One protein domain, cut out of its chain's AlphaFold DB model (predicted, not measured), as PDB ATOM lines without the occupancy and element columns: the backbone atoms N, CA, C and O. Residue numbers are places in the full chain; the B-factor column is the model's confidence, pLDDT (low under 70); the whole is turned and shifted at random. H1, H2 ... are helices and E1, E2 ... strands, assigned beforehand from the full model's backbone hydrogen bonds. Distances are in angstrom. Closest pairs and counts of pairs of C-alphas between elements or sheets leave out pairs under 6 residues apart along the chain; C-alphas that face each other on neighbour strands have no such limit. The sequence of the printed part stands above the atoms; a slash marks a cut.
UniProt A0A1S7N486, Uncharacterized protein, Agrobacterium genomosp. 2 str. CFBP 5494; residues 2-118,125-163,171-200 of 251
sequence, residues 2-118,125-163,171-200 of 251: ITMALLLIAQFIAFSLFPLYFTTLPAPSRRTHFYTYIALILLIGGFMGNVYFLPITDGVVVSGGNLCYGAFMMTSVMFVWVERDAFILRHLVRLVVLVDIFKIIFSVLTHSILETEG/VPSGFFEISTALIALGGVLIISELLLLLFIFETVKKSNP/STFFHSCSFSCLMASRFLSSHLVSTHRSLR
ATOM      1  N   ILE A   2     167.315 194.466 112.070       69.31
ATOM      2  CA  ILE A   2     167.222 194.977 110.681       69.31
ATOM      3  C   ILE A   2     167.244 193.854 109.624       69.31
ATOM      4  O   ILE A   2     166.389 193.830 108.744       69.31
ATOM      5  N   THR A   3     168.140 192.869 109.749       79.38
ATOM      6  CA  THR A   3     168.231 191.741 108.800       79.38
ATOM      7  C   THR A   3     166.973 190.865 108.783       79.38
ATOM      8  O   THR A   3     166.536 190.441 107.720       79.38
ATOM      9  N   MET A   4     166.349 190.629 109.943       80.00
ATOM     10  CA  MET A   4     165.134 189.803 110.051       80.00
ATOM     11  C   MET A   4     163.916 190.511 109.450       80.00
ATOM     12  O   MET A   4     163.131 189.899 108.730       80.00
ATOM     13  N   ALA A   5     163.796 191.819 109.690       77.56
ATOM     14  CA  ALA A   5     162.755 192.640 109.083       77.56
ATOM     15  C   ALA A   5     162.908 192.709 107.553       77.56
ATOM     16  O   ALA A   5     161.919 192.585 106.839       77.56
ATOM     17  N   LEU A   6     164.140 192.832 107.043       84.25
ATOM     18  CA  LEU A   6     164.423 192.813 105.603       84.25
ATOM     19  C   LEU A   6     163.991 191.500 104.938       84.25
ATOM     20  O   LEU A   6     163.342 191.542 103.896       84.25
ATOM     21  N   LEU A   7     164.300 190.349 105.544       84.62
ATOM     22  CA  LEU A   7     163.884 189.039 105.025       84.62
ATOM     23  C   LEU A   7     162.358 188.900 104.993       84.62
ATOM     24  O   LEU A   7     161.796 188.420 104.011       84.62
ATOM     25  N   LEU A   8     161.681 189.362 106.045       81.62
ATOM     26  CA  LEU A   8     160.225 189.334 106.132       81.62
ATOM     27  C   LEU A   8     159.573 190.250 105.084       81.62
ATOM     28  O   LEU A   8     158.642 189.833 104.398       81.62
ATOM     29  N   ILE A   9     160.097 191.464 104.898       83.94
ATOM     30  CA  ILE A   9     159.645 192.389 103.847       83.94
ATOM     31  C   ILE A   9     159.871 191.779 102.460       83.94
ATOM     32  O   ILE A   9     158.972 191.823 101.624       83.94
ATOM     33  N   ALA A  10     161.033 191.166 102.219       87.38
ATOM     34  CA  ALA A  10     161.325 190.504 100.953       87.38
ATOM     35  C   ALA A  10     160.331 189.366 100.659       87.38
ATOM     36  O   ALA A  10     159.851 189.262  99.531       87.38
ATOM     37  N   GLN A  11     159.954 188.568 101.665       87.19
ATOM     38  CA  GLN A  11     158.914 187.547 101.507       87.19
ATOM     39  C   GLN A  11     157.544 188.159 101.201       87.19
ATOM     40  O   GLN A  11     156.863 187.695 100.289       87.19
ATOM     41  N   PHE A  12     157.143 189.225 101.901       85.00
ATOM     42  CA  PHE A  12     155.891 189.925 101.600       85.00
ATOM     43  C   PHE A  12     155.856 190.471 100.170       85.00
ATOM     44  O   PHE A  12     154.845 190.333  99.479       85.00
ATOM     45  N   ILE A  13     156.956 191.063  99.704       86.00
ATOM     46  CA  ILE A  13     157.077 191.549  98.326       86.00
ATOM     47  C   ILE A  13     156.967 190.373  97.352       86.00
ATOM     48  O   ILE A  13     156.164 190.426  96.423       86.00
ATOM     49  N   ALA A  14     157.693 189.281  97.596       88.31
ATOM     50  CA  ALA A  14     157.634 188.094  96.751       88.31
ATOM     51  C   ALA A  14     156.204 187.537  96.644       88.31
ATOM     52  O   ALA A  14     155.716 187.320  95.538       88.31
ATOM     53  N   PHE A  15     155.491 187.385  97.765       86.88
ATOM     54  CA  PHE A  15     154.119 186.866  97.773       86.88
ATOM     55  C   PHE A  15     153.074 187.833  97.192       86.88
ATOM     56  O   PHE A  15     152.030 187.384  96.715       86.88
ATOM     57  N   SER A  16     153.314 189.145  97.220       84.12
ATOM     58  CA  SER A  16     152.368 190.152  96.710       84.12
ATOM     59  C   SER A  16     152.549 190.482  95.226       84.12
ATOM     60  O   SER A  16     151.588 190.896  94.575       84.12
ATOM     61  N   LEU A  17     153.732 190.243  94.648       87.69
ATOM     62  CA  LEU A  17     153.987 190.479  93.223       87.69
ATOM     63  C   LEU A  17     153.156 189.566  92.309       87.69
ATOM     64  O   LEU A  17     152.632 190.027  91.296       87.69
ATOM     65  N   PHE A  18     152.981 188.294  92.673       88.69
ATOM     66  CA  PHE A  18     152.189 187.336  91.891       88.69
ATOM     67  C   PHE A  18     150.712 187.737  91.715       88.69
ATOM     68  O   PHE A  18     150.271 187.851  90.568       88.69
ATOM     69  N   PRO A  19     149.929 188.002  92.783       85.44
ATOM     70  CA  PRO A  19     148.536 188.409  92.622       85.44
ATOM     71  C   PRO A  19     148.422 189.730  91.853       85.44
ATOM     72  O   PRO A  19     147.522 189.868  91.019       85.44
ATOM     73  N   LEU A  20     149.371 190.658  92.057       85.69
ATOM     74  CA  LEU A  20     149.459 191.917  91.315       85.69
ATOM     75  C   LEU A  20     149.678 191.698  89.813       85.69
ATOM     76  O   LEU A  20     149.058 192.386  89.002       85.69
ATOM     77  N   TYR A  21     150.505 190.720  89.443       89.25
ATOM     78  CA  TYR A  21     150.735 190.332  88.056       89.25
ATOM     79  C   TYR A  21     149.491 189.688  87.421       89.25
ATOM     80  O   TYR A  21     149.108 190.078  86.315       89.25
ATOM     81  N   PHE A  22     148.794 188.784  88.123       88.31
ATOM     82  CA  PHE A  22     147.612 188.078  87.591       88.31
ATOM     83  C   PHE A  22     146.449 189.007  87.256       88.31
ATOM     84  O   PHE A  22     145.830 188.884  86.203       88.31
ATOM     85  N   THR A  23     146.208 189.995  88.111       86.00
ATOM     86  CA  THR A  23     146.305 191.382  87.669       86.00
ATOM     87  C   THR A  23     145.884 191.756  86.243       86.00
ATOM     88  O   THR A  23     144.745 192.066  85.882       86.00
ATOM     89  N   THR A  24     146.937 191.716  85.436       87.50
ATOM     90  CA  THR A  24     147.079 192.223  84.079       87.50
ATOM     91  C   THR A  24     146.676 191.202  83.015       87.50
ATOM     92  O   THR A  24     146.592 191.542  81.838       87.50
ATOM     93  N   LEU A  25     146.404 189.954  83.415       87.88
ATOM     94  CA  LEU A  25     146.080 188.861  82.505       87.88
ATOM     95  C   LEU A  25     144.628 188.933  81.996       87.88
ATOM     96  O   LEU A  25     143.736 189.457  82.679       87.88
ATOM     97  N   PRO A  26     144.354 188.347  80.813       86.69
ATOM     98  CA  PRO A  26     143.002 188.244  80.274       86.69
ATOM     99  C   PRO A  26     142.099 187.365  81.155       86.69
ATOM    100  O   PRO A  26     142.535 186.380  81.756       86.69
ATOM    101  N   ALA A  27     140.807 187.709  81.195       77.88
ATOM    102  CA  ALA A  27     139.824 187.194  82.154       77.88
ATOM    103  C   ALA A  27     139.753 185.657  82.335       77.88
ATOM    104  O   ALA A  27     139.739 185.220  83.488       77.88
ATOM    105  N   PRO A  28     139.725 184.806  81.284       83.56
ATOM    106  CA  PRO A  28     139.620 183.359  81.492       83.56
ATOM    107  C   PRO A  28     140.886 182.768  82.128       83.56
ATOM    108  O   PRO A  28     140.793 181.957  83.044       83.56
ATOM    109  N   SER A  29     142.066 183.222  81.695       87.38
ATOM    110  CA  SER A  29     143.351 182.759  82.231       87.38
ATOM    111  C   SER A  29     143.556 183.234  83.671       87.38
ATOM    112  O   SER A  29     143.969 182.465  84.541       87.38
ATOM    113  N   ARG A  30     143.194 184.488  83.955       89.25
ATOM    114  CA  ARG A  30     143.353 185.115  85.268       89.25
ATOM    115  C   ARG A  30     142.692 184.325  86.398       89.25
ATOM    116  O   ARG A  30     143.308 184.133  87.442       89.25
ATOM    117  N   ARG A  31     141.469 183.827  86.186       88.19
ATOM    118  CA  ARG A  31     140.730 183.043  87.193       88.19
ATOM    119  C   ARG A  31     141.487 181.786  87.602       88.19
ATOM    120  O   ARG A  31     141.661 181.538  88.791       88.19
ATOM    121  N   THR A  32     141.979 181.031  86.624       90.06
ATOM    122  CA  THR A  32     142.748 179.806  86.868       90.06
ATOM    123  C   THR A  32     144.032 180.096  87.641       90.06
ATOM    124  O   THR A  32     144.340 179.379  88.593       90.06
ATOM    125  N   HIS A  33     144.746 181.172  87.298       91.75
ATOM    126  CA  HIS A  33     145.974 181.564  87.997       91.75
ATOM    127  C   HIS A  33     145.708 181.941  89.457       91.75
ATOM    128  O   HIS A  33     146.425 181.474  90.338       91.75
ATOM    129  N   PHE A  34     144.642 182.703  89.736       91.31
ATOM    130  CA  PHE A  34     144.262 183.029  91.112       91.31
ATOM    131  C   PHE A  34     143.923 181.786  91.933       91.31
ATOM    132  O   PHE A  34     144.469 181.629  93.021       91.31
ATOM    133  N   TYR A  35     143.089 180.875  91.421       91.50
ATOM    134  CA  TYR A  35     142.764 179.642  92.152       91.50
ATOM    135  C   TYR A  35     143.998 178.772  92.399       91.50
ATOM    136  O   TYR A  35     144.188 178.280  93.509       91.50
ATOM    137  N   THR A  36     144.852 178.615  91.389       92.25
ATOM    138  CA  THR A  36     146.073 177.803  91.497       92.25
ATOM    139  C   THR A  36     147.033 178.396  92.523       92.25
ATOM    140  O   THR A  36     147.563 177.683  93.370       92.25
ATOM    141  N   TYR A  37     147.219 179.716  92.494       93.62
ATOM    142  CA  TYR A  37     148.087 180.410  93.435       93.62
ATOM    143  C   TYR A  37     147.544 180.376  94.868       93.62
ATOM    144  O   TYR A  37     148.297 180.118  95.803       93.62
ATOM    145  N   ILE A  38     146.230 180.553  95.043       92.06
ATOM    146  CA  ILE A  38     145.564 180.397  96.341       92.06
ATOM    147  C   ILE A  38     145.785 178.983  96.895       92.06
ATOM    148  O   ILE A  38     146.181 178.841  98.051       92.06
ATOM    149  N   ALA A  39     145.586 177.944  96.079       91.81
ATOM    150  CA  ALA A  39     145.823 176.561  96.489       91.81
ATOM    151  C   ALA A  39     147.288 176.317  96.885       91.81
ATOM    152  O   ALA A  39     147.549 175.686  97.909       91.81
ATOM    153  N   LEU A  40     148.242 176.861  96.120       92.38
ATOM    154  CA  LEU A  40     149.671 176.776  96.425       92.38
ATOM    155  C   LEU A  40     150.020 177.435  97.761       92.38
ATOM    156  O   LEU A  40     150.707 176.817  98.573       92.38
ATOM    157  N   ILE A  41     149.522 178.649  98.022       91.94
ATOM    158  CA  ILE A  41     149.755 179.336  99.299       91.94
ATOM    159  C   ILE A  41     149.172 178.529 100.461       91.94
ATOM    160  O   ILE A  41     149.830 178.390 101.488       91.94
ATOM    161  N   LEU A  42     147.963 177.982 100.320       89.00
ATOM    162  CA  LEU A  42     147.336 177.171 101.369       89.00
ATOM    163  C   LEU A  42     148.130 175.896 101.656       89.00
ATOM    164  O   LEU A  42     148.304 175.522 102.820       89.00
ATOM    165  N   LEU A  43     148.626 175.236 100.610       87.69
ATOM    166  CA  LEU A  43     149.448 174.041 100.734       87.69
ATOM    167  C   LEU A  43     150.756 174.369 101.465       87.69
ATOM    168  O   LEU A  43     151.011 173.831 102.542       87.69
ATOM    169  N   ILE A  44     151.530 175.311 100.922       88.00
ATOM    170  CA  ILE A  44     152.843 175.714 101.438       88.00
ATOM    171  C   ILE A  44     152.726 176.327 102.837       88.00
ATOM    172  O   ILE A  44     153.529 176.016 103.713       88.00
ATOM    173  N   GLY A  45     151.696 177.136 103.087       85.38
ATOM    174  CA  GLY A  45     151.462 177.788 104.374       85.38
ATOM    175  C   GLY A  45     151.232 176.810 105.522       85.38
ATOM    176  O   GLY A  45     151.659 177.082 106.641       85.38
ATOM    177  N   GLY A  46     150.636 175.644 105.244       77.94
ATOM    178  CA  GLY A  46     150.507 174.575 106.240       77.94
ATOM    179  C   GLY A  46     151.853 174.019 106.690       77.94
ATOM    180  O   GLY A  46     152.059 173.812 107.880       77.94
ATOM    181  N   PHE A  47     152.783 173.830 105.752       79.69
ATOM    182  CA  PHE A  47     154.131 173.359 106.065       79.69
ATOM    183  C   PHE A  47     154.970 174.464 106.712       79.69
ATOM    184  O   PHE A  47     155.529 174.268 107.789       79.69
ATOM    185  N   MET A  48     155.011 175.658 106.110       82.19
ATOM    186  CA  MET A  48     155.806 176.791 106.598       82.19
ATOM    187  C   MET A  48     155.401 177.261 108.001       82.19
ATOM    188  O   MET A  48     156.232 177.833 108.704       82.19
ATOM    189  N   GLY A  49     154.163 176.997 108.433       78.62
ATOM    190  CA  GLY A  49     153.702 177.229 109.806       78.62
ATOM    191  C   GLY A  49     154.560 176.563 110.879       78.62
ATOM    192  O   GLY A  49     154.708 177.138 111.953       78.62
ATOM    193  N   ASN A  50     155.168 175.416 110.566       77.25
ATOM    194  CA  ASN A  50     155.944 174.616 111.516       77.25
ATOM    195  C   ASN A  50     157.452 174.639 111.252       77.25
ATOM    196  O   ASN A  50     158.221 174.161 112.082       77.25
ATOM    197  N   VAL A  51     157.884 175.199 110.118       81.19
ATOM    198  CA  VAL A  51     159.309 175.274 109.757       81.19
ATOM    199  C   VAL A  51     160.027 176.361 110.554       81.19
ATOM    200  O   VAL A  51     161.160 176.152 110.980       81.19
ATOM    201  N   TYR A  52     159.408 177.531 110.743       80.62
ATOM    202  CA  TYR A  52     160.064 178.632 111.445       80.62
ATOM    203  C   TYR A  52     159.099 179.608 112.117       80.62
ATOM    204  O   TYR A  52     157.967 179.839 111.681       80.62
ATOM    205  N   PHE A  53     159.638 180.257 113.147       81.69
ATOM    206  CA  PHE A  53     159.013 181.322 113.913       81.69
ATOM    207  C   PHE A  53     159.996 182.492 114.018       81.69
ATOM    208  O   PHE A  53     161.131 182.323 114.456       81.69
ATOM    209  N   LEU A  54     159.571 183.677 113.588       80.25
ATOM    210  CA  LEU A  54     160.363 184.904 113.602       80.25
ATOM    211  C   LEU A  54     159.902 185.797 114.763       80.25
ATOM    212  O   LEU A  54     158.781 186.312 114.718       80.25
ATOM    213  N   PRO A  55     160.733 186.012 115.795       81.44
ATOM    214  CA  PRO A  55     160.450 187.008 116.821       81.44
ATOM    215  C   PRO A  55     160.716 188.415 116.262       81.44
ATOM    216  O   PRO A  55     161.821 188.712 115.808       81.44
ATOM    217  N   ILE A  56     159.698 189.280 116.271       73.38
ATOM    218  CA  ILE A  56     159.793 190.659 115.753       73.38
ATOM    219  C   ILE A  56     160.115 191.646 116.880       73.38
ATOM    220  O   ILE A  56     160.966 192.514 116.707       73.38
ATOM    221  N   THR A  57     159.449 191.499 118.028       74.44
ATOM    222  CA  THR A  57     159.619 192.322 119.239       74.44
ATOM    223  C   THR A  57     159.313 191.469 120.474       74.44
ATOM    224  O   THR A  57     158.761 190.377 120.325       74.44
ATOM    225  N   ASP A  58     159.634 191.951 121.678       68.88
ATOM    226  CA  ASP A  58     159.316 191.270 122.942       68.88
ATOM    227  C   ASP A  58     157.841 190.823 122.995       68.88
ATOM    228  O   ASP A  58     156.920 191.636 123.073       68.88
ATOM    229  N   GLY A  59     157.619 189.508 122.899       69.44
ATOM    230  CA  GLY A  59     156.295 188.876 122.940       69.44
ATOM    231  C   GLY A  59     155.569 188.711 121.596       69.44
ATOM    232  O   GLY A  59     154.515 188.076 121.568       69.44
ATOM    233  N   VAL A  60     156.106 189.218 120.477       71.94
ATOM    234  CA  VAL A  60     155.480 189.099 119.145       71.94
ATOM    235  C   VAL A  60     156.254 188.138 118.251       71.94
ATOM    236  O   VAL A  60     157.327 188.469 117.742       71.94
ATOM    237  N   VAL A  61     155.676 186.957 118.021       77.88
ATOM    238  CA  VAL A  61     156.249 185.895 117.185       77.88
ATOM    239  C   VAL A  61     155.372 185.659 115.957       77.88
ATOM    240  O   VAL A  61     154.170 185.429 116.070       77.88
ATOM    241  N   VAL A  62     155.976 185.705 114.771       81.69
ATOM    242  CA  VAL A  62     155.299 185.484 113.489       81.69
ATOM    243  C   VAL A  62     155.799 184.179 112.879       81.69
ATOM    244  O   VAL A  62     156.987 184.041 112.603       81.69
ATOM    245  N   SER A  63     154.907 183.214 112.659       84.31
ATOM    246  CA  SER A  63     155.248 181.972 111.952       84.31
ATOM    247  C   SER A  63     155.235 182.163 110.432       84.31
ATOM    248  O   SER A  63     154.589 183.080 109.909       84.31
ATOM    249  N   GLY A  64     155.888 181.259 109.697       82.81
ATOM    250  CA  GLY A  64     155.773 181.209 108.233       82.81
ATOM    251  C   GLY A  64     154.334 180.989 107.742       82.81
ATOM    252  O   GLY A  64     153.938 181.500 106.694       82.81
ATOM    253  N   GLY A  65     153.515 180.306 108.543       84.31
ATOM    254  CA  GLY A  65     152.088 180.107 108.282       84.31
ATOM    255  C   GLY A  65     151.299 181.414 108.333       84.31
ATOM    256  O   GLY A  65     150.474 181.658 107.457       84.31
ATOM    257  N   ASN A  66     151.613 182.307 109.279       84.06
ATOM    258  CA  ASN A  66     150.974 183.625 109.375       84.06
ATOM    259  C   ASN A  66     151.292 184.511 108.159       84.06
ATOM    260  O   ASN A  66     150.434 185.259 107.689       84.06
ATOM    261  N   LEU A  67     152.515 184.414 107.628       86.19
ATOM    262  CA  LEU A  67     152.914 185.104 106.398       86.19
ATOM    263  C   LEU A  67     152.105 184.612 105.194       86.19
ATOM    264  O   LEU A  67     151.516 185.414 104.468       86.19
ATOM    265  N   CYS A  68     152.020 183.291 105.026       87.81
ATOM    266  CA  CYS A  68     151.228 182.676 103.963       87.81
ATOM    267  C   CYS A  68     149.736 183.001 104.112       87.81
ATOM    268  O   CYS A  68     149.069 183.288 103.124       87.81
ATOM    269  N   TYR A  69     149.218 183.041 105.341       85.88
ATOM    270  CA  TYR A  69     147.852 183.467 105.624       85.88
ATOM    271  C   TYR A  69     147.581 184.900 105.150       85.88
ATOM    272  O   TYR A  69     146.614 185.148 104.431       85.88
ATOM    273  N   GLY A  70     148.468 185.844 105.478       84.31
ATOM    274  CA  GLY A  70     148.357 187.225 105.003       84.31
ATOM    275  C   GLY A  70     148.367 187.319 103.472       84.31
ATOM    276  O   GLY A  70     147.536 188.018 102.887       84.31
ATOM    277  N   ALA A  71     149.251 186.564 102.814       88.12
ATOM    278  CA  ALA A  71     149.307 186.480 101.354       88.12
ATOM    279  C   ALA A  71     148.020 185.891 100.749       88.12
ATOM    280  O   ALA A  71     147.514 186.397  99.743       88.12
ATOM    281  N   PHE A  72     147.462 184.857 101.381       89.75
ATOM    282  CA  PHE A  72     146.194 184.243 101.004       89.75
ATOM    283  C   PHE A  72     145.035 185.243 101.102       89.75
ATOM    284  O   PHE A  72     144.261 185.379 100.150       89.75
ATOM    285  N   MET A  73     144.938 185.982 102.209       85.75
ATOM    286  CA  MET A  73     143.880 186.971 102.426       85.75
ATOM    287  C   MET A  73     143.967 188.113 101.413       85.75
ATOM    288  O   MET A  73     142.971 188.447 100.769       85.75
ATOM    289  N   MET A  74     145.169 188.657 101.198       85.88
ATOM    290  CA  MET A  74     145.402 189.696 100.192       85.88
ATOM    291  C   MET A  74     144.986 189.217  98.796       85.88
ATOM    292  O   MET A  74     144.233 189.901  98.104       85.88
ATOM    293  N   THR A  75     145.429 188.019  98.404       89.06
ATOM    294  CA  THR A  75     145.114 187.417  97.101       89.06
ATOM    295  C   THR A  75     143.615 187.193  96.932       89.06
ATOM    296  O   THR A  75     143.059 187.536  95.890       89.06
ATOM    297  N   SER A  76     142.946 186.662  97.956       85.81
ATOM    298  CA  SER A  76     141.507 186.379  97.934       85.81
ATOM    299  C   SER A  76     140.686 187.654  97.764       85.81
ATOM    300  O   SER A  76     139.796 187.713  96.917       85.81
ATOM    301  N   VAL A  77     141.027 188.714  98.501       81.88
ATOM    302  CA  VAL A  77     140.369 190.025  98.386       81.88
ATOM    303  C   VAL A  77     140.571 190.612  96.994       81.88
ATOM    304  O   VAL A  77     139.617 191.082  96.372       81.88
ATOM    305  N   MET A  78     141.799 190.544  96.474       84.19
ATOM    306  CA  MET A  78     142.103 191.025  95.130       84.19
ATOM    307  C   MET A  78     141.319 190.257  94.065       84.19
ATOM    308  O   MET A  78     140.767 190.859  93.145       84.19
ATOM    309  N   PHE A  79     141.211 188.939  94.217       87.50
ATOM    310  CA  PHE A  79     140.499 188.080  93.284       87.50
ATOM    311  C   PHE A  79     138.994 188.377  93.248       87.50
ATOM    312  O   PHE A  79     138.424 188.580  92.173       87.50
ATOM    313  N   VAL A  80     138.365 188.498  94.421       80.75
ATOM    314  CA  VAL A  80     136.952 188.893  94.549       80.75
ATOM    315  C   VAL A  80     136.702 190.264  93.932       80.75
ATOM    316  O   VAL A  80     135.708 190.465  93.235       80.75
ATOM    317  N   TRP A  81     137.609 191.215  94.156       78.00
ATOM    318  CA  TRP A  81     137.453 192.575  93.655       78.00
ATOM    319  C   TRP A  81     137.559 192.678  92.129       78.00
ATOM    320  O   TRP A  81     136.827 193.461  91.513       78.00
ATOM    321  N   VAL A  82     138.454 191.893  91.526       83.12
ATOM    322  CA  VAL A  82     138.693 191.886  90.076       83.12
ATOM    323  C   VAL A  82     137.553 191.212  89.324       83.12
ATOM    324  O   VAL A  82     137.113 191.733  88.301       83.12
ATOM    325  N   GLU A  83     137.049 190.082  89.819       82.69
ATOM    326  CA  GLU A  83     136.012 189.331  89.107       82.69
ATOM    327  C   GLU A  83     134.579 189.709  89.497       82.69
ATOM    328  O   GLU A  83     133.665 189.529  88.694       82.69
ATOM    329  N   ARG A  84     134.370 190.278  90.692       74.81
ATOM    330  CA  ARG A  84     133.076 190.802  91.181       74.81
ATOM    331  C   ARG A  84     131.909 189.822  91.129       74.81
ATOM    332  O   ARG A  84     130.748 190.232  91.054       74.81
ATOM    333  N   ASP A  85     132.215 188.540  91.209       74.88
ATOM    334  CA  ASP A  85     131.226 187.482  91.175       74.88
ATOM    335  C   ASP A  85     131.188 186.747  92.519       74.88
ATOM    336  O   ASP A  85     132.199 186.227  92.993       74.88
ATOM    337  N   ALA A  86     130.006 186.683  93.132       70.12
ATOM    338  CA  ALA A  86     129.791 185.938  94.370       70.12
ATOM    339  C   ALA A  86     129.950 184.420  94.160       70.12
ATOM    340  O   ALA A  86     130.339 183.704  95.087       70.12
ATOM    341  N   PHE A  87     129.730 183.919  92.935       78.75
ATOM    342  CA  PHE A  87     129.955 182.509  92.606       78.75
ATOM    343  C   PHE A  87     131.424 182.104  92.771       78.75
ATOM    344  O   PHE A  87     131.714 180.960  93.124       78.75
ATOM    345  N   ILE A  88     132.357 183.039  92.584       80.38
ATOM    346  CA  ILE A  88     133.791 182.784  92.730       80.38
ATOM    347  C   ILE A  88     134.167 182.513  94.186       80.38
ATOM    348  O   ILE A  88     134.924 181.580  94.449       80.38
ATOM    349  N   LEU A  89     133.589 183.242  95.147       73.12
ATOM    350  CA  LEU A  89     133.842 182.973  96.567       73.12
ATOM    351  C   LEU A  89     133.362 181.582  96.979       73.12
ATOM    352  O   LEU A  89     134.051 180.901  97.733       73.12
ATOM    353  N   ARG A  90     132.213 181.125  96.469       83.12
ATOM    354  CA  ARG A  90     131.710 179.780  96.787       83.12
ATOM    355  C   ARG A  90     132.671 178.692  96.300       83.12
ATOM    356  O   ARG A  90     132.904 177.715  97.009       83.12
ATOM    357  N   HIS A  91     133.259 178.870  95.117       87.81
ATOM    358  CA  HIS A  91     134.298 177.970  94.617       87.81
ATOM    359  C   HIS A  91     135.590 178.060  95.432       87.81
ATOM    360  O   HIS A  91     136.216 177.034  95.674       87.81
ATOM    361  N   LEU A  92     135.954 179.252  95.906       86.44
ATOM    362  CA  LEU A  92     137.119 179.464  96.763       86.44
ATOM    363  C   LEU A  92     136.956 178.730  98.107       86.44
ATOM    364  O   LEU A  92     137.852 177.996  98.507       86.44
ATOM    365  N   VAL A  93     135.789 178.816  98.753       86.25
ATOM    366  CA  VAL A  93     135.498 178.040  99.975       86.25
ATOM    367  C   VAL A  93     135.608 176.536  99.707       86.25
ATOM    368  O   VAL A  93     136.235 175.816 100.480       86.25
ATOM    369  N   ARG A  94     135.061 176.049  98.583       88.75
ATOM    370  CA  ARG A  94     135.179 174.634  98.196       88.75
ATOM    371  C   ARG A  94     136.634 174.214  97.967       88.75
ATOM    372  O   ARG A  94     137.002 173.102  98.330       88.75
ATOM    373  N   LEU A  95     137.443 175.098  97.381       90.00
ATOM    374  CA  LEU A  95     138.870 174.884  97.160       90.00
ATOM    375  C   LEU A  95     139.619 174.753  98.491       90.00
ATOM    376  O   LEU A  95     140.380 173.806  98.645       90.00
ATOM    377  N   VAL A  96     139.375 175.654  99.450       88.81
ATOM    378  CA  VAL A  96     139.997 175.598 100.786       88.81
ATOM    379  C   VAL A  96     139.675 174.276 101.471       88.81
ATOM    380  O   VAL A  96     140.588 173.559 101.862       88.81
ATOM    381  N   VAL A  97     138.392 173.904 101.518       88.50
ATOM    382  CA  VAL A  97     137.953 172.642 102.132       88.50
ATOM    383  C   VAL A  97     138.645 171.439 101.486       88.50
ATOM    384  O   VAL A  97     139.097 170.540 102.188       88.50
ATOM    385  N   LEU A  98     138.764 171.417 100.154       91.19
ATOM    386  CA  LEU A  98     139.427 170.325  99.440       91.19
ATOM    387  C   LEU A  98     140.924 170.252  99.774       91.19
ATOM    388  O   LEU A  98     141.438 169.166 100.039       91.19
ATOM    389  N   VAL A  99     141.614 171.396  99.784       90.12
ATOM    390  CA  VAL A  99     143.044 171.472 100.117       90.12
ATOM    391  C   VAL A  99     143.292 171.067 101.572       90.12
ATOM    392  O   VAL A  99     144.256 170.355 101.843       90.12
ATOM    393  N   ASP A 100     142.419 171.448 102.502       87.88
ATOM    394  CA  ASP A 100     142.555 171.087 103.915       87.88
ATOM    395  C   ASP A 100     142.325 169.593 104.154       87.88
ATOM    396  O   ASP A 100     143.126 168.956 104.840       87.88
ATOM    397  N   ILE A 101     141.305 168.998 103.525       89.25
ATOM    398  CA  ILE A 101     141.090 167.542 103.561       89.25
ATOM    399  C   ILE A 101     142.320 166.816 103.008       89.25
ATOM    400  O   ILE A 101     142.819 165.883 103.637       89.25
ATOM    401  N   PHE A 102     142.843 167.267 101.865       90.38
ATOM    402  CA  PHE A 102     144.053 166.697 101.278       90.38
ATOM    403  C   PHE A 102     145.245 166.775 102.241       90.38
ATOM    404  O   PHE A 102     145.949 165.784 102.419       90.38
ATOM    405  N   LYS A 103     145.452 167.914 102.910       86.25
ATOM    406  CA  LYS A 103     146.549 168.101 103.873       86.25
ATOM    407  C   LYS A 103     146.414 167.201 105.099       86.25
ATOM    408  O   LYS A 103     147.420 166.657 105.544       86.25
ATOM    409  N   ILE A 104     145.202 167.014 105.623       85.75
ATOM    410  CA  ILE A 104     144.950 166.096 106.746       85.75
ATOM    411  C   ILE A 104     145.277 164.658 106.333       85.75
ATOM    412  O   ILE A 104     146.038 163.984 107.023       85.75
ATOM    413  N   ILE A 105     144.767 164.211 105.180       88.88
ATOM    414  CA  ILE A 105     145.044 162.868 104.648       88.88
ATOM    415  C   ILE A 105     146.552 162.674 104.444       88.88
ATOM    416  O   ILE A 105     147.113 161.677 104.892       88.88
ATOM    417  N   PHE A 106     147.222 163.649 103.824       87.50
ATOM    418  CA  PHE A 106     148.666 163.616 103.594       87.50
ATOM    419  C   PHE A 106     149.464 163.543 104.904       87.50
ATOM    420  O   PHE A 106     150.420 162.775 105.002       87.50
ATOM    421  N   SER A 107     149.056 164.307 105.919       83.00
ATOM    422  CA  SER A 107     149.691 164.316 107.239       83.00
ATOM    423  C   SER A 107     149.591 162.948 107.923       83.00
ATOM    424  O   SER A 107     150.603 162.405 108.362       83.00
ATOM    425  N   VAL A 108     148.399 162.338 107.929       84.94
ATOM    426  CA  VAL A 108     148.159 161.011 108.527       84.94
ATOM    427  C   VAL A 108     148.925 159.908 107.791       84.94
ATOM    428  O   VAL A 108     149.537 159.046 108.427       84.94
ATOM    429  N   LEU A 109     148.938 159.942 106.455       86.19
ATOM    430  CA  LEU A 109     149.710 158.996 105.641       86.19
ATOM    431  C   LEU A 109     151.207 159.097 105.947       86.19
ATOM    432  O   LEU A 109     151.860 158.080 106.161       86.19
ATOM    433  N   THR A 110     151.742 160.318 106.017       84.94
ATOM    434  CA  THR A 110     153.168 160.542 106.291       84.94
ATOM    435  C   THR A 110     153.545 160.097 107.702       84.94
ATOM    436  O   THR A 110     154.567 159.437 107.874       84.94
ATOM    437  N   HIS A 111     152.701 160.387 108.696       83.38
ATOM    438  CA  HIS A 111     152.877 159.898 110.065       83.38
ATOM    439  C   HIS A 111     152.966 158.366 110.112       83.38
ATOM    440  O   HIS A 111     153.912 157.817 110.666       83.38
ATOM    441  N   SER A 112     152.028 157.683 109.448       83.69
ATOM    442  CA  SER A 112     151.968 156.214 109.419       83.69
ATOM    443  C   SER A 112     153.199 155.593 108.745       83.69
ATOM    444  O   SER A 112     153.714 154.571 109.194       83.69
ATOM    445  N   ILE A 113     153.710 156.226 107.681       84.50
ATOM    446  CA  ILE A 113     154.941 155.790 107.006       84.50
ATOM    447  C   ILE A 113     156.151 155.950 107.937       84.50
ATOM    448  O   ILE A 113     157.000 155.067 107.980       84.50
ATOM    449  N   LEU A 114     156.232 157.044 108.698       81.69
ATOM    450  CA  LEU A 114     157.358 157.304 109.603       81.69
ATOM    451  C   LEU A 114     157.389 156.393 110.837       81.69
ATOM    452  O   LEU A 114     158.470 156.164 111.372       81.69
ATOM    453  N   GLU A 115     156.244 155.875 111.280       80.50
ATOM    454  CA  GLU A 115     156.175 154.886 112.366       80.50
ATOM    455  C   GLU A 115     156.454 153.449 111.908       80.50
ATOM    456  O   GLU A 115     156.699 152.575 112.738       80.50
ATOM    457  N   THR A 116     156.428 153.180 110.600       82.69
ATOM    458  CA  THR A 116     156.639 151.824 110.086       82.69
ATOM    459  C   THR A 116     158.108 151.415 110.233       82.69
ATOM    460  O   THR A 116     159.011 152.059 109.692       82.69
ATOM    461  N   GLU A 117     158.350 150.303 110.932       71.06
ATOM    462  CA  GLU A 117     159.687 149.729 111.085       71.06
ATOM    463  C   GLU A 117     160.310 149.406 109.715       71.06
ATOM    464  O   GLU A 117     159.702 148.758 108.865       71.06
ATOM    465  N   GLY A 118     161.542 149.872 109.491       75.00
ATOM    466  CA  GLY A 118     162.285 149.650 108.245       75.00
ATOM    467  C   GLY A 118     162.243 150.804 107.237       75.00
ATOM    468  O   GLY A 118     162.931 150.733 106.218       75.00
ATOM    469  N   VAL A 125     163.256 163.180 110.690       75.81
ATOM    470  CA  VAL A 125     162.078 164.001 111.002       75.81
ATOM    471  C   VAL A 125     161.240 163.300 112.080       75.81
ATOM    472  O   VAL A 125     160.803 162.173 111.834       75.81
ATOM    473  N   PRO A 126     160.996 163.930 113.246       76.31
ATOM    474  CA  PRO A 126     160.158 163.351 114.295       76.31
ATOM    475  C   PRO A 126     158.706 163.192 113.826       76.31
ATOM    476  O   PRO A 126     158.133 164.136 113.281       76.31
ATOM    477  N   SER A 127     158.080 162.044 114.091       73.88
ATOM    478  CA  SER A 127     156.674 161.773 113.732       73.88
ATOM    479  C   SER A 127     155.701 162.777 114.365       73.88
ATOM    480  O   SER A 127     154.784 163.255 113.696       73.88
ATOM    481  N   GLY A 128     155.975 163.217 115.599       71.62
ATOM    482  CA  GLY A 128     155.172 164.215 116.316       71.62
ATOM    483  C   GLY A 128     155.055 165.585 115.625       71.62
ATOM    484  O   GLY A 128     154.144 166.353 115.942       71.62
ATOM    485  N   PHE A 129     155.901 165.901 114.630       70.62
ATOM    486  CA  PHE A 129     155.698 167.096 113.799       70.62
ATOM    487  C   PHE A 129     154.358 167.055 113.057       70.62
ATOM    488  O   PHE A 129     153.723 168.098 112.892       70.62
ATOM    489  N   PHE A 130     153.903 165.878 112.625       71.31
ATOM    490  CA  PHE A 130     152.686 165.728 111.829       71.31
ATOM    491  C   PHE A 130     151.410 165.797 112.682       71.31
ATOM    492  O   PHE A 130     150.398 166.330 112.223       71.31
ATOM    493  N   GLU A 131     151.453 165.388 113.953       71.25
ATOM    494  CA  GLU A 131     150.312 165.526 114.873       71.25
ATOM    495  C   GLU A 131     149.988 166.996 115.167       71.25
ATOM    496  O   GLU A 131     148.860 167.452 114.951       71.25
ATOM    497  N   ILE A 132     151.001 167.770 115.573       70.75
ATOM    498  CA  ILE A 132     150.853 169.205 115.865       70.75
ATOM    499  C   ILE A 132     150.445 169.963 114.593       70.75
ATOM    500  O   ILE A 132     149.570 170.834 114.631       70.75
ATOM    501  N   SER A 133     151.021 169.588 113.445       69.31
ATOM    502  CA  SER A 133     150.644 170.143 112.140       69.31
ATOM    503  C   SER A 133     149.166 169.936 111.832       69.31
ATOM    504  O   SER A 133     148.511 170.864 111.365       69.31
ATOM    505  N   THR A 134     148.623 168.752 112.111       74.38
ATOM    506  CA  THR A 134     147.231 168.417 111.778       74.38
ATOM    507  C   THR A 134     146.250 169.292 112.558       74.38
ATOM    508  O   THR A 134     145.319 169.841 111.967       74.38
ATOM    509  N   ALA A 135     146.495 169.506 113.855       71.81
ATOM    510  CA  ALA A 135     145.671 170.388 114.682       71.81
ATOM    511  C   ALA A 135     145.737 171.855 114.217       71.81
ATOM    512  O   ALA A 135     144.704 172.523 114.120       71.81
ATOM    513  N   LEU A 136     146.932 172.348 113.875       73.62
ATOM    514  CA  LEU A 136     147.118 173.707 113.354       73.62
ATOM    515  C   LEU A 136     146.473 173.899 111.977       73.62
ATOM    516  O   LEU A 136     145.887 174.950 111.723       73.62
ATOM    517  N   ILE A 137     146.539 172.891 111.103       77.94
ATOM    518  CA  ILE A 137     145.887 172.910 109.789       77.94
ATOM    519  C   ILE A 137     144.366 172.915 109.953       77.94
ATOM    520  O   ILE A 137     143.706 173.730 109.318       77.94
ATOM    521  N   ALA A 138     143.810 172.068 110.823       76.69
ATOM    522  CA  ALA A 138     142.369 172.017 111.061       76.69
ATOM    523  C   ALA A 138     141.839 173.338 111.640       76.69
ATOM    524  O   ALA A 138     140.854 173.885 111.142       76.69
ATOM    525  N   LEU A 139     142.519 173.886 112.652       78.81
ATOM    526  CA  LEU A 139     142.155 175.170 113.244       78.81
ATOM    527  C   LEU A 139     142.287 176.302 112.215       78.81
ATOM    528  O   LEU A 139     141.345 177.066 112.027       78.81
ATOM    529  N   GLY A 140     143.407 176.362 111.491       76.69
ATOM    530  CA  GLY A 140     143.629 177.339 110.426       76.69
ATOM    531  C   GLY A 140     142.580 177.266 109.314       76.69
ATOM    532  O   GLY A 140     142.089 178.304 108.881       76.69
ATOM    533  N   GLY A 141     142.183 176.064 108.896       80.88
ATOM    534  CA  GLY A 141     141.158 175.843 107.873       80.88
ATOM    535  C   GLY A 141     139.783 176.359 108.292       80.88
ATOM    536  O   GLY A 141     139.152 177.120 107.557       80.88
ATOM    537  N   VAL A 142     139.339 176.038 109.515       81.50
ATOM    538  CA  VAL A 142     138.082 176.577 110.076       81.50
ATOM    539  C   VAL A 142     138.119 178.104 110.116       81.50
ATOM    540  O   VAL A 142     137.150 178.760 109.727       81.50
ATOM    541  N   LEU A 143     139.250 178.667 110.538       82.31
ATOM    542  CA  LEU A 143     139.464 180.108 110.596       82.31
ATOM    543  C   LEU A 143     139.380 180.750 109.198       82.31
ATOM    544  O   LEU A 143     138.582 181.670 109.007       82.31
ATOM    545  N   ILE A 144     140.094 180.214 108.204       84.25
ATOM    546  CA  ILE A 144     140.053 180.679 106.807       84.25
ATOM    547  C   ILE A 144     138.625 180.630 106.249       84.25
ATOM    548  O   ILE A 144     138.158 181.595 105.643       84.25
ATOM    549  N   ILE A 145     137.916 179.516 106.454       84.50
ATOM    550  CA  ILE A 145     136.540 179.347 105.974       84.50
ATOM    551  C   ILE A 145     135.624 180.385 106.623       84.50
ATOM    552  O   ILE A 145     134.833 181.023 105.926       84.50
ATOM    553  N   SER A 146     135.744 180.588 107.939       82.25
ATOM    554  CA  SER A 146     134.939 181.574 108.661       82.25
ATOM    555  C   SER A 146     135.165 182.996 108.138       82.25
ATOM    556  O   SER A 146     134.201 183.736 107.931       82.25
ATOM    557  N   GLU A 147     136.414 183.359 107.831       83.06
ATOM    558  CA  GLU A 147     136.748 184.698 107.350       83.06
ATOM    559  C   GLU A 147     136.299 184.914 105.898       83.06
ATOM    560  O   GLU A 147     135.734 185.960 105.572       83.06
ATOM    561  N   LEU A 148     136.436 183.903 105.033       82.19
ATOM    562  CA  LEU A 148     135.888 183.935 103.672       82.19
ATOM    563  C   LEU A 148     134.362 184.080 103.655       82.19
ATOM    564  O   LEU A 148     133.828 184.835 102.840       82.19
ATOM    565  N   LEU A 149     133.654 183.370 104.538       81.88
ATOM    566  CA  LEU A 149     132.198 183.480 104.668       81.88
ATOM    567  C   LEU A 149     131.782 184.868 105.155       81.88
ATOM    568  O   LEU A 149     130.797 185.424 104.671       81.88
ATOM    569  N   LEU A 150     132.548 185.458 106.070       82.06
ATOM    570  CA  LEU A 150     132.318 186.823 106.521       82.06
ATOM    571  C   LEU A 150     132.542 187.832 105.381       82.06
ATOM    572  O   LEU A 150     131.713 188.720 105.179       82.06
ATOM    573  N   LEU A 151     133.608 187.674 104.590       76.62
ATOM    574  CA  LEU A 151     133.865 188.479 103.387       76.62
ATOM    575  C   LEU A 151     132.718 188.376 102.373       76.62
ATOM    576  O   LEU A 151     132.270 189.398 101.848       76.62
ATOM    577  N   LEU A 152     132.204 187.163 102.146       76.94
ATOM    578  CA  LEU A 152     131.020 186.923 101.321       76.94
ATOM    579  C   LEU A 152     129.804 187.679 101.871       76.94
ATOM    580  O   LEU A 152     129.139 188.396 101.126       76.94
ATOM    581  N   PHE A 153     129.541 187.561 103.174       80.38
ATOM    582  CA  PHE A 153     128.398 188.192 103.829       80.38
ATOM    583  C   PHE A 153     128.435 189.722 103.716       80.38
ATOM    584  O   PHE A 153     127.431 190.347 103.361       80.38
ATOM    585  N   ILE A 154     129.597 190.339 103.957       78.75
ATOM    586  CA  ILE A 154     129.777 191.790 103.796       78.75
ATOM    587  C   ILE A 154     129.558 192.187 102.335       78.75
ATOM    588  O   ILE A 154     128.839 193.151 102.061       78.75
ATOM    589  N   PHE A 155     130.135 191.446 101.389       73.69
ATOM    590  CA  PHE A 155     130.016 191.755  99.968       73.69
ATOM    591  C   PHE A 155     128.565 191.679  99.473       73.69
ATOM    592  O   PHE A 155     128.096 192.595  98.791       73.69
ATOM    593  N   GLU A 156     127.822 190.637  99.854       78.06
ATOM    594  CA  GLU A 156     126.401 190.511  99.518       78.06
ATOM    595  C   GLU A 156     125.556 191.615 100.163       78.06
ATOM    596  O   GLU A 156     124.702 192.206  99.496       78.06
ATOM    597  N   THR A 157     125.834 191.960 101.425       76.88
ATOM    598  CA  THR A 157     125.124 193.028 102.147       76.88
ATOM    599  C   THR A 157     125.335 194.388 101.478       76.88
ATOM    600  O   THR A 157     124.373 195.115 101.218       76.88
ATOM    601  N   VAL A 158     126.579 194.720 101.123       74.38
ATOM    602  CA  VAL A 158     126.921 195.976 100.437       74.38
ATOM    603  C   VAL A 158     126.288 196.031  99.043       74.38
ATOM    604  O   VAL A 158     125.734 197.065  98.662       74.38
ATOM    605  N   LYS A 159     126.301 194.916  98.300       69.19
ATOM    606  CA  LYS A 159     125.661 194.815  96.979       69.19
ATOM    607  C   LYS A 159     124.143 195.005  97.062       69.19
ATOM    608  O   LYS A 159     123.577 195.708  96.228       69.19
ATOM    609  N   LYS A 160     123.485 194.421  98.071       74.06
ATOM    610  CA  LYS A 160     122.033 194.545  98.290       74.06
ATOM    611  C   LYS A 160     121.627 195.960  98.713       74.06
ATOM    612  O   LYS A 160     120.585 196.442  98.283       74.06
ATOM    613  N   SER A 161     122.456 196.634  99.513       69.94
ATOM    614  CA  SER A 161     122.190 197.996  99.995       69.94
ATOM    615  C   SER A 161     122.475 199.092  98.958       69.94
ATOM    616  O   SER A 161     121.947 200.192  99.100       69.94
ATOM    617  N   ASN A 162     123.298 198.835  97.935       58.16
ATOM    618  CA  ASN A 162     123.606 199.803  96.879       58.16
ATOM    619  C   ASN A 162     123.594 199.140  95.485       58.16
ATOM    620  O   ASN A 162     124.652 198.820  94.935       58.16
ATOM    621  N   PRO A 163     122.416 199.004  94.845       56.56
ATOM    622  CA  PRO A 163     122.300 198.422  93.503       56.56
ATOM    623  C   PRO A 163     122.948 199.278  92.396       56.56
ATOM    624  O   PRO A 163     123.063 198.824  91.261       56.56
ATOM    625  N   SER A 171     138.579 204.660  95.433       42.03
ATOM    626  CA  SER A 171     138.433 205.010  96.857       42.03
ATOM    627  C   SER A 171     137.905 203.863  97.733       42.03
ATOM    628  O   SER A 171     138.210 203.802  98.922       42.03
ATOM    629  N   THR A 172     137.169 202.906  97.157       48.22
ATOM    630  CA  THR A 172     136.753 201.677  97.869       48.22
ATOM    631  C   THR A 172     137.868 200.636  97.957       48.22
ATOM    632  O   THR A 172     137.824 199.787  98.842       48.22
ATOM    633  N   PHE A 173     138.908 200.748  97.119       45.22
ATOM    634  CA  PHE A 173     140.126 199.940  97.217       45.22
ATOM    635  C   PHE A 173     140.829 200.201  98.553       45.22
ATOM    636  O   PHE A 173     141.153 199.262  99.269       45.22
ATOM    637  N   PHE A 174     140.961 201.471  98.952       45.38
ATOM    638  CA  PHE A 174     141.580 201.843 100.228       45.38
ATOM    639  C   PHE A 174     140.779 201.371 101.441       45.38
ATOM    640  O   PHE A 174     141.374 200.898 102.405       45.38
ATOM    641  N   HIS A 175     139.444 201.438 101.391       45.91
ATOM    642  CA  HIS A 175     138.606 200.966 102.494       45.91
ATOM    643  C   HIS A 175     138.572 199.440 102.597       45.91
ATOM    644  O   HIS A 175     138.688 198.924 103.700       45.91
ATOM    645  N   SER A 176     138.476 198.708 101.483       46.03
ATOM    646  CA  SER A 176     138.439 197.239 101.511       46.03
ATOM    647  C   SER A 176     139.813 196.631 101.813       46.03
ATOM    648  O   SER A 176     139.901 195.633 102.527       46.03
ATOM    649  N   CYS A 177     140.891 197.260 101.329       42.78
ATOM    650  CA  CYS A 177     142.265 196.879 101.650       42.78
ATOM    651  C   CYS A 177     142.613 197.259 103.099       42.78
ATOM    652  O   CYS A 177     143.182 196.442 103.810       42.78
ATOM    653  N   SER A 178     142.154 198.421 103.599       43.41
ATOM    654  CA  SER A 178     142.251 198.754 105.030       43.41
ATOM    655  C   SER A 178     141.443 197.797 105.889       43.41
ATOM    656  O   SER A 178     141.941 197.390 106.921       43.41
ATOM    657  N   PHE A 179     140.239 197.389 105.482       48.84
ATOM    658  CA  PHE A 179     139.420 196.451 106.254       48.84
ATOM    659  C   PHE A 179     140.023 195.044 106.271       48.84
ATOM    660  O   PHE A 179     140.021 194.405 107.314       48.84
ATOM    661  N   SER A 180     140.607 194.596 105.157       49.34
ATOM    662  CA  SER A 180     141.312 193.309 105.076       49.34
ATOM    663  C   SER A 180     142.633 193.334 105.846       49.34
ATOM    664  O   SER A 180     142.938 192.383 106.551       49.34
ATOM    665  N   CYS A 181     143.379 194.444 105.808       44.38
ATOM    666  CA  CYS A 181     144.537 194.664 106.681       44.38
ATOM    667  C   CYS A 181     144.136 194.802 108.158       44.38
ATOM    668  O   CYS A 181     144.873 194.352 109.031       44.38
ATOM    669  N   LEU A 182     142.983 195.401 108.473       47.44
ATOM    670  CA  LEU A 182     142.472 195.549 109.840       47.44
ATOM    671  C   LEU A 182     141.973 194.206 110.395       47.44
ATOM    672  O   LEU A 182     142.197 193.910 111.563       47.44
ATOM    673  N   MET A 183     141.338 193.381 109.558       48.44
ATOM    674  CA  MET A 183     140.981 191.991 109.855       48.44
ATOM    675  C   MET A 183     142.238 191.153 110.062       48.44
ATOM    676  O   MET A 183     142.437 190.635 111.155       48.44
ATOM    677  N   ALA A 184     143.149 191.141 109.083       49.72
ATOM    678  CA  ALA A 184     144.407 190.414 109.172       49.72
ATOM    679  C   ALA A 184     145.233 190.838 110.398       49.72
ATOM    680  O   ALA A 184     145.800 189.983 111.065       49.72
ATOM    681  N   SER A 185     145.260 192.128 110.760       46.47
ATOM    682  CA  SER A 185     145.976 192.623 111.951       46.47
ATOM    683  C   SER A 185     145.270 192.319 113.278       46.47
ATOM    684  O   SER A 185     145.941 191.942 114.242       46.47
ATOM    685  N   ARG A 186     143.933 192.410 113.352       49.44
ATOM    686  CA  ARG A 186     143.160 191.966 114.531       49.44
ATOM    687  C   ARG A 186     143.289 190.463 114.750       49.44
ATOM    688  O   ARG A 186     143.335 190.009 115.890       49.44
ATOM    689  N   PHE A 187     143.418 189.710 113.669       46.69
ATOM    690  CA  PHE A 187     143.538 188.266 113.705       46.69
ATOM    691  C   PHE A 187     144.957 187.786 114.033       46.69
ATOM    692  O   PHE A 187     145.137 186.889 114.862       46.69
ATOM    693  N   LEU A 188     145.977 188.467 113.491       47.59
ATOM    694  CA  LEU A 188     147.369 188.319 113.919       47.59
ATOM    695  C   LEU A 188     147.490 188.580 115.430       47.59
ATOM    696  O   LEU A 188     148.164 187.826 116.123       47.59
ATOM    697  N   SER A 189     146.765 189.576 115.961       42.44
ATOM    698  CA  SER A 189     146.666 189.825 117.409       42.44
ATOM    699  C   SER A 189     146.028 188.665 118.186       42.44
ATOM    700  O   SER A 189     146.542 188.295 119.239       42.44
ATOM    701  N   SER A 190     144.961 188.033 117.685       39.16
ATOM    702  CA  SER A 190     144.362 186.870 118.364       39.16
ATOM    703  C   SER A 190     145.252 185.617 118.342       39.16
ATOM    704  O   SER A 190     145.306 184.885 119.331       39.16
ATOM    705  N   HIS A 191     146.025 185.398 117.271       42.94
ATOM    706  CA  HIS A 191     146.976 184.283 117.182       42.94
ATOM    707  C   HIS A 191     148.267 184.520 117.973       42.94
ATOM    708  O   HIS A 191     148.811 183.575 118.552       42.94
ATOM    709  N   LEU A 192     148.719 185.770 118.085       43.06
ATOM    710  CA  LEU A 192     149.802 186.155 118.995       43.06
ATOM    711  C   LEU A 192     149.453 185.823 120.452       43.06
ATOM    712  O   LEU A 192     150.281 185.272 121.176       43.06
ATOM    713  N   VAL A 193     148.199 186.046 120.857       35.50
ATOM    714  CA  VAL A 193     147.706 185.694 122.199       35.50
ATOM    715  C   VAL A 193     147.528 184.177 122.378       35.50
ATOM    716  O   VAL A 193     147.840 183.649 123.446       35.50
ATOM    717  N   SER A 194     147.089 183.444 121.348       34.25
ATOM    718  CA  SER A 194     146.922 181.981 121.433       34.25
ATOM    719  C   SER A 194     148.256 181.232 121.535       34.25
ATOM    720  O   SER A 194     148.378 180.279 122.309       34.25
ATOM    721  N   THR A 195     149.288 181.685 120.817       37.38
ATOM    722  CA  THR A 195     150.637 181.088 120.893       37.38
ATOM    723  C   THR A 195     151.249 181.291 122.285       37.38
ATOM    724  O   THR A 195     151.933 180.412 122.802       37.38
ATOM    725  N   HIS A 196     150.892 182.388 122.961       35.41
ATOM    726  CA  HIS A 196     151.284 182.666 124.345       35.41
ATOM    727  C   HIS A 196     150.642 181.715 125.377       35.41
ATOM    728  O   HIS A 196     151.141 181.597 126.499       35.41
ATOM    729  N   ARG A 197     149.541 181.031 125.023       30.83
ATOM    730  CA  ARG A 197     148.854 180.066 125.899       30.83
ATOM    731  C   ARG A 197     149.328 178.623 125.672       30.83
ATOM    732  O   ARG A 197     149.344 177.854 126.625       30.83
ATOM    733  N   SER A 198     149.778 178.285 124.458       28.67
ATOM    734  CA  SER A 198     150.352 176.965 124.127       28.67
ATOM    735  C   SER A 198     151.836 176.818 124.496       28.67
ATOM    736  O   SER A 198     152.324 175.697 124.591       28.67
ATOM    737  N   LEU A 199     152.549 177.926 124.733       34.47
ATOM    738  CA  LEU A 199     153.927 177.961 125.250       34.47
ATOM    739  C   LEU A 199     153.993 178.188 126.773       34.47
ATOM    740  O   LEU A 199     154.954 178.760 127.285       34.47
ATOM    741  N   ARG A 200     153.008 177.696 127.537       29.72
ATOM    742  CA  ARG A 200     153.335 177.159 128.864       29.72
ATOM    743  C   ARG A 200     153.730 175.698 128.654       29.72
ATOM    744  O   ARG A 200     152.841 174.847 128.702       29.72
TER     745      ARG A 200
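What this domain is: This is residues 2 to 118, 125 to 163 and 171 to 200 of the 251 residues of an uncharacterized protein of Agrobacterium genomosp. 2 str. CFBP 5494 (UniProt A0A1S7N486). What shape do these atoms make? The long helices H1 to H5 form an up-and-down bundle, each running against the one before, with H2 and H3 in the middle, H1 on one side, H4 and H5 side by side on the other, and H6 packing on H3. A small hairpin of strands, E1 and E2, joins H2 to H3, between H1 and H6. What is it made of, and how large is it? There are 186 printed residues with six named helices and two named strands, in the order H1 H2 E1 E2 H3 H4 H5 H6; the sheet E1 - E2 is antiparallel, and the class is mostly helix. The whole is compact, with a radius of gyration of the C-alphas of 17.7 A, and elongated, spanning 61 by 38 by 29 A.

Where its parts are: Where does the printed part begin, and what follows? H1, residues 2 to 22, begins with C-alpha 2 at (167.222, 194.977, 110.681) and is 31.1 A long. H2, residues 27 to 51, is 35.8 A long, with a kink of 28 degrees near residue 45. E1 is residues 53 to 57, 12.2 A, and E2 residues 60 to 63, 10.1 A. Which helices come after the strands? H3 is residues 64 to 83, 28.7 A; H4 residues 86 to 115, 44.5 A; H5 residues 128 to 161, 50.0 A; H6 residues 171 to 198, 40.9 A, ending with C-alpha 198 at (150.352, 176.965, 124.127).

How they stand to each other: What does H1 touch? With residues 19 to 22 alone it touches H2 in a helical hairpin, the closest C-alphas being those of Phe 22 and Arg 30, 5.7 A. With residues 12 to 19 alone it touches H3, closest at the C-alphas of Pro 19 and Thr 75, 5.7 A. How do the other helices stand? H2 and H3 touch, closest at the C-alphas of Gly 49 and Gly 65, 3.6 A, at a shallow tilt of 14 degrees, opposite ways. H4 and H5 touch at 4 degrees, opposite ways, closest at the C-alphas of Ser 107 and Phe 130, 5.7 A; H6 touches H3 with residues 177 to 188 alone, closest at the C-alphas of Ala 184 and Gly 70, 6.6 A. What of the backbone N and O? In the hairpin of E1 and E2, N 54 and O 62 are 2.8 A apart, within hydrogen-bond range. Every O i to N i+4 pair is within range in H3, H4 and H5, against 15 of 17 in H1, 18 of 21 in H2 and 23 of 24 in H6.

The domain as a whole: Where is the chain cut? Residues 119 to 124 and 164 to 170 are not printed, with gaps of 14.6 A and 17.7 A between C-alphas. Where is confidence low? Of the 38 residues under 70, residues 171 to 200 are the longest run; H6 has a mean pLDDT of 43.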